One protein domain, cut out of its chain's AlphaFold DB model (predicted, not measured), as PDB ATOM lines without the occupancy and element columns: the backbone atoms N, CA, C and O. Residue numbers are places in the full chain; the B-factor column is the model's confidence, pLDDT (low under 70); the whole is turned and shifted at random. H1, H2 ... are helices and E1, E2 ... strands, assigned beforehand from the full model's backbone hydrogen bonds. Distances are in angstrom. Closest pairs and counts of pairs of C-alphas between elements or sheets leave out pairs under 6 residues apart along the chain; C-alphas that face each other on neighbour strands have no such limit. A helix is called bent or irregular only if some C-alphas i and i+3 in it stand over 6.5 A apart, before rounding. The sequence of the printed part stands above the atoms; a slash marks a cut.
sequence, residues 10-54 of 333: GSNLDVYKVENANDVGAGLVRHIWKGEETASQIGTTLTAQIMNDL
ATOM      1  N   GLY A  10      48.562  84.443 160.813       79.44
ATOM      2  CA  GLY A  10      49.378  85.652 160.928       79.44
ATOM      3  C   GLY A  10      49.958  85.844 162.330       79.44
ATOM      4  O   GLY A  10      49.519  85.199 163.281       79.44
ATOM      5  N   SER A  11      50.951  86.725 162.467       74.56
ATOM      6  CA  SER A  11      51.541  87.096 163.762       74.56
ATOM      7  C   SER A  11      50.849  88.339 164.310       74.56
ATOM      8  O   SER A  11      50.920  89.370 163.658       74.56
ATOM      9  N   ASN A  12      50.241  88.280 165.499       70.88
ATOM     10  CA  ASN A  12      49.444  89.381 166.065       70.88
ATOM     11  C   ASN A  12      48.342  89.833 165.090       70.88
ATOM     12  O   ASN A  12      48.452  90.888 164.468       70.88
ATOM     13  N   LEU A  13      47.294  89.009 164.932       70.44
ATOM     14  CA  LEU A  13      46.132  89.242 164.056       70.44
ATOM     15  C   LEU A  13      45.270  90.450 164.509       70.44
ATOM     16  O   LEU A  13      44.071  90.319 164.740       70.44
ATOM     17  N   ASP A  14      45.867  91.637 164.613       69.94
ATOM     18  CA  ASP A  14      45.217  92.934 164.833       69.94
ATOM     19  C   ASP A  14      44.689  93.494 163.507       69.94
ATOM     20  O   ASP A  14      45.016  94.582 163.036       69.94
ATOM     21  N   VAL A  15      43.843  92.689 162.871       71.75
ATOM     22  CA  VAL A  15      43.243  93.003 161.580       71.75
ATOM     23  C   VAL A  15      42.233  94.156 161.690       71.75
ATOM     24  O   VAL A  15      42.045  94.909 160.744       71.75
ATOM     25  N   TYR A  16      41.632  94.407 162.853       72.56
ATOM     26  CA  TYR A  16      40.687  95.513 163.036       72.56
ATOM     27  C   TYR A  16      41.159  96.491 164.104       72.56
ATOM     28  O   TYR A  16      41.552  96.090 165.193       72.56
ATOM     29  N   LYS A  17      41.019  97.790 163.828       81.06
ATOM     30  CA  LYS A  17      41.174  98.842 164.838       81.06
ATOM     31  C   LYS A  17      39.803  99.315 165.304       81.06
ATOM     32  O   LYS A  17      38.931  99.579 164.478       81.06
ATOM     33  N   VAL A  18      39.627  99.458 166.615       85.38
ATOM     34  CA  VAL A  18      38.429 100.068 167.204       85.38
ATOM     35  C   VAL A  18      38.660 101.569 167.365       85.38
ATOM     36  O   VAL A  18      39.662 101.990 167.943       85.38
ATOM     37  N   GLU A  19      37.738 102.379 166.854       89.88
ATOM     38  CA  GLU A  19      37.748 103.837 166.990       89.88
ATOM     39  C   GLU A  19      36.395 104.349 167.497       89.88
ATOM     40  O   GLU A  19      35.370 103.675 167.380       89.88
ATOM     41  N   ASN A  20      36.378 105.549 168.077       88.88
ATOM     42  CA  ASN A  20      35.147 106.185 168.532       88.88
ATOM     43  C   ASN A  20      34.287 106.635 167.328       88.88
ATOM     44  O   ASN A  20      34.818 107.113 166.328       88.88
ATOM     45  N   ALA A  21      32.966 106.473 167.429       89.06
ATOM     46  CA  ALA A  21      31.989 106.825 166.398       89.06
ATOM     47  C   ALA A  21      30.913 107.794 166.930       89.06
ATOM     48  O   ALA A  21      29.737 107.701 166.583       89.06
ATOM     49  N   ASN A  22      31.306 108.733 167.796       89.69
ATOM     50  CA  ASN A  22      30.402 109.734 168.371       89.69
ATOM     51  C   ASN A  22      29.759 110.648 167.315       89.69
ATOM     52  O   ASN A  22      28.745 111.278 167.602       89.69
ATOM     53  N   ASP A  23      30.324 110.705 166.107       89.25
ATOM     54  CA  ASP A  23      29.762 111.392 164.943       89.25
ATOM     55  C   ASP A  23      28.427 110.792 164.469       89.25
ATOM     56  O   ASP A  23      27.612 111.504 163.890       89.25
ATOM     57  N   VAL A  24      28.174 109.508 164.748       83.12
ATOM     58  CA  VAL A  24      26.905 108.815 164.449       83.12
ATOM     59  C   VAL A  24      26.057 108.524 165.692       83.12
ATOM     60  O   VAL A  24      24.873 108.225 165.559       83.12
ATOM     61  N   GLY A  25      26.613 108.652 166.900       88.44
ATOM     62  CA  GLY A  25      25.859 108.555 168.153       88.44
ATOM     63  C   GLY A  25      26.754 108.459 169.388       88.44
ATOM     64  O   GLY A  25      27.796 107.807 169.367       88.44
ATOM     65  N   ALA A  26      26.348 109.103 170.485       90.44
ATOM     66  CA  ALA A  26      27.142 109.157 171.712       90.44
ATOM     67  C   ALA A  26      27.408 107.755 172.292       90.44
ATOM     68  O   ALA A  26      26.479 106.990 172.541       90.44
ATOM     69  N   GLY A  27      28.684 107.439 172.528       88.94
ATOM     70  CA  GLY A  27      29.115 106.163 173.108       88.94
ATOM     71  C   GLY A  27      29.278 105.027 172.096       88.94
ATOM     72  O   GLY A  27      29.613 103.912 172.494       88.94
ATOM     73  N   LEU A  28      29.074 105.287 170.800       87.12
ATOM     74  CA  LEU A  28      29.283 104.289 169.756       87.12
ATOM     75  C   LEU A  28      30.767 104.152 169.395       87.12
ATOM     76  O   LEU A  28      31.551 105.102 169.462       87.12
ATOM     77  N   VAL A  29      31.138 102.950 168.961       90.56
ATOM     78  CA  VAL A  29      32.456 102.623 168.408       90.56
ATOM     79  C   VAL A  29      32.298 102.028 167.013       90.56
ATOM     80  O   VAL A  29      31.290 101.389 166.711       90.56
ATOM     81  N   ARG A  30      33.301 102.231 166.159       88.12
ATOM     82  CA  ARG A  30      33.398 101.619 164.831       88.12
ATOM     83  C   ARG A  30      34.632 100.733 164.744       88.12
ATOM     84  O   ARG A  30      35.697 101.087 165.247       88.12
ATOM     85  N   HIS A  31      34.482  99.592 164.082       84.75
ATOM     86  CA  HIS A  31      35.586  98.701 163.738       84.75
ATOM     87  C   HIS A  31      36.040  99.024 162.314       84.75
ATOM     88  O   HIS A  31      35.241  98.962 161.380       84.75
ATOM     89  N   ILE A  32      37.312  99.382 162.147       80.88
ATOM     90  CA  ILE A  32      37.902  99.741 160.856       80.88
ATOM     91  C   ILE A  32      38.821  98.613 160.406       80.88
ATOM     92  O   ILE A  32      39.712  98.202 161.153       80.88
ATOM     93  N   TRP A  33      38.603  98.125 159.183       77.38
ATOM     94  CA  TRP A  33      39.444  97.102 158.565       77.38
ATOM     95  C   TRP A  33      40.832  97.691 158.261       77.38
ATOM     96  O   TRP A  33      40.923  98.670 157.521       77.38
ATOM     97  N   LYS A  34      41.899  97.135 158.858       74.00
ATOM     98  CA  LYS A  34      43.290  97.588 158.676       74.00
ATOM     99  C   LYS A  34      44.032  96.929 157.511       74.00
ATOM    100  O   LYS A  34      45.125  97.368 157.183       74.00
ATOM    101  N   GLY A  35      43.431  95.957 156.829       67.06
ATOM    102  CA  GLY A  35      44.087  95.244 155.733       67.06
ATOM    103  C   GLY A  35      45.012  94.126 156.224       67.06
ATOM    104  O   GLY A  35      45.084  93.816 157.410       67.06
ATOM    105  N   GLU A  36      45.715  93.488 155.292       65.94
ATOM    106  CA  GLU A  36      46.508  92.267 155.517       65.94
ATOM    107  C   GLU A  36      47.810  92.478 156.317       65.94
ATOM    108  O   GLU A  36      48.637  91.575 156.359       65.94
ATOM    109  N   GLU A  37      48.013  93.634 156.966       69.50
ATOM    110  CA  GLU A  37      49.309  94.064 157.528       69.50
ATOM    111  C   GLU A  37      49.997  93.005 158.410       69.50
ATOM    112  O   GLU A  37      51.225  92.915 158.410       69.50
ATOM    113  N   THR A  38      49.229  92.172 159.120       71.88
ATOM    114  CA  THR A  38      49.761  91.089 159.963       71.88
ATOM    115  C   THR A  38      49.265  89.685 159.603       71.88
ATOM    116  O   THR A  38      49.667  88.706 160.239       71.88
ATOM    117  N   ALA A  39      48.418  89.556 158.578       76.31
ATOM    118  CA  ALA A  39      47.813  88.295 158.161       76.31
ATOM    119  C   ALA A  39      48.508  87.733 156.913       76.31
ATOM    120  O   ALA A  39      48.488  88.337 155.850       76.31
ATOM    121  N   SER A  40      49.063  86.526 157.012       78.69
ATOM    122  CA  SER A  40      49.593  85.759 155.878       78.69
ATOM    123  C   SER A  40      48.530  84.912 155.163       78.69
ATOM    124  O   SER A  40      48.783  84.383 154.085       78.69
ATOM    125  N   GLN A  41      47.350  84.732 155.768       80.94
ATOM    126  CA  GLN A  41      46.183  84.124 155.129       80.94
ATOM    127  C   GLN A  41      44.908  84.800 155.628       80.94
ATOM    128  O   GLN A  41      44.654  84.829 156.834       80.94
ATOM    129  N   ILE A  42      44.084  85.277 154.693       73.88
ATOM    130  CA  ILE A  42      42.735  85.764 154.985       73.88
ATOM    131  C   ILE A  42      41.812  84.572 155.261       73.88
ATOM    132  O   ILE A  42      41.642  83.695 154.410       73.88
ATOM    133  N   GLY A  43      41.198  84.565 156.443       72.06
ATOM    134  CA  GLY A  43      40.091  83.679 156.801       72.06
ATOM    135  C   GLY A  43      38.740  84.400 156.762       72.06
ATOM    136  O   GLY A  43      38.642  85.589 156.468       72.06
ATOM    137  N   THR A  44      37.660  83.697 157.089       68.62
ATOM    138  CA  THR A  44      36.367  84.342 157.383       68.62
ATOM    139  C   THR A  44      36.320  84.816 158.837       68.62
ATOM    140  O   THR A  44      37.105  84.361 159.662       68.62
ATOM    141  N   THR A  45      35.409  85.730 159.189       66.81
ATOM    142  CA  THR A  45      35.249  86.209 160.582       66.81
ATOM    143  C   THR A  45      34.831  85.089 161.547       66.81
ATOM    144  O   THR A  45      35.159  85.131 162.727       66.81
ATOM    145  N   LEU A  46      34.124  84.071 161.042       70.69
ATOM    146  CA  LEU A  46      33.875  82.821 161.759       70.69
ATOM    147  C   LEU A  46      35.055  81.867 161.568       70.69
ATOM    148  O   LEU A  46      35.599  81.784 160.463       70.69
ATOM    149  N   THR A  47      35.403  81.119 162.619       77.06
ATOM    150  CA  THR A  47      36.460  80.106 162.530       77.06
ATOM    151  C   THR A  47      36.088  79.037 161.508       77.06
ATOM    152  O   THR A  47      34.916  78.670 161.344       77.06
ATOM    153  N   ALA A  48      37.102  78.505 160.832       77.19
ATOM    154  CA  ALA A  48      36.967  77.392 159.910       77.19
ATOM    155  C   ALA A  48      36.245  76.221 160.572       77.19
ATOM    156  O   ALA A  48      35.393  75.601 159.943       77.19
ATOM    157  N   GLN A  49      36.531  75.951 161.848       81.81
ATOM    158  CA  GLN A  49      35.867  74.894 162.603       81.81
ATOM    159  C   GLN A  49      34.345  75.085 162.651       81.81
ATOM    160  O   GLN A  49      33.618  74.180 162.253       81.81
ATOM    161  N   ILE A  50      33.861  76.269 163.054       81.56
ATOM    162  CA  ILE A  50      32.420  76.558 163.147       81.56
ATOM    163  C   ILE A  50      31.754  76.412 161.777       81.56
ATOM    164  O   ILE A  50      30.710  75.773 161.647       81.56
ATOM    165  N   MET A  51      32.367  76.973 160.735       79.50
ATOM    166  CA  MET A  51      31.800  76.928 159.387       79.50
ATOM    167  C   MET A  51      31.818  75.527 158.776       79.50
ATOM    168  O   MET A  51      30.892  75.157 158.050       79.50
ATOM    169  N   ASN A  52      32.855  74.743 159.059       80.75
ATOM    170  CA  ASN A  52      32.929  73.357 158.626       80.75
ATOM    171  C   ASN A  52      31.885  72.516 159.378       80.75
ATOM    172  O   ASN A  52      31.194  71.731 158.741       80.75
ATOM    173  N   ASP A  53      31.695  72.717 160.684       81.81
ATOM    174  CA  ASP A  53      30.692  71.988 161.472       81.81
ATOM    175  C   ASP A  53      29.250  72.336 161.076       81.81
ATOM    176  O   ASP A  53      28.410  71.440 160.985       81.81
ATOM    177  N   LEU A  54      28.965  73.599 160.738       81.88
ATOM    178  CA  LEU A  54      27.677  73.986 160.152       81.88
ATOM    179  C   LEU A  54      27.407  73.233 158.847       81.88
ATOM    180  O   LEU A  54      26.310  72.712 158.655       81.88
TER     181      LEU A  54
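Overview. This is residues 10 to 54 of the 333 residues of an uncharacterized protein of Leptotrichia sp. oral taxon 225 str. F0581 (UniProt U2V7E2). The picture is a flat, bent shape: a long two-stranded hairpin, E1 and E2, makes one arm, and residues 43 to 54, with the short helix H1 at their end, stick out as a second arm. The chain passes from one arm to the other through the short strand E3, at the end of the hairpin away from its turn. The printed part has 45 residues with three named strands and one named helix, in the order E1, E2, E3, H1; the two-stranded sheet, in the order E1 - E2, is antiparallel. The class is mixed, helices and strands, though under half of the printed residues are in named elements. The whole is only just extended, close to loose, with a radius of gyration of the C-alphas of 14.1 A and spans of 38 by 27 by 12 A.

Along the chain. Start at Gly 10, the first printed residue, and read on to C-alpha 16 at (40.687, 95.513, 163.036), where E1 begins; it holds residues 16 to 20 and is 13.2 A long. After it comes E2, residues 29 to 33, 13.3 A from first to last C-alpha. Next look for E3, residues 39 to 41, which is 5.4 A long and begins with C-alpha 39 at (47.813, 88.295, 158.161). Last comes H1, residues 48 to 54, 9.9 A long, ending with C-alpha 54 at (27.677, 73.986, 160.152).

Arrangement. Begin with E1 and E2, a hairpin of antiparallel neighbour strands whose N-to-C directions stand at 149 degrees. The C-alphas of Asn 20 and Val 29 face each other at 4.5 A, and those of Tyr 16 and Trp 33 at 4.9 A. Look between the strands for N 19 and O 30, 2.9 A apart, and N 32 and O 17, 2.8 A apart, both within hydrogen-bond range. E3 pairs with no named strand, and it is apart from E1, from E2 and from H1. H1 is apart from E1 and E2 as well. In H1 every O i to N i+4 pair is within hydrogen-bond range.

Size, cuts and confidence. The two C-alphas farthest apart are those of Asp 23 and Asp 53, at 39.6 A. Without residues 43 to 54, which stand free and of which 48 to 54 belong to H1, the body has 33 residues and spans 36 by 12 by 10 A. The printed part has no cut. The link from E2 to E3 is tight, those from E1 to E2 and from E3 to H1 are short, and no link is long. The mean pLDDT of the printed part is 79.1; look for values under 70 at residue 14, residues 35 to 37 and residues 44 to 45.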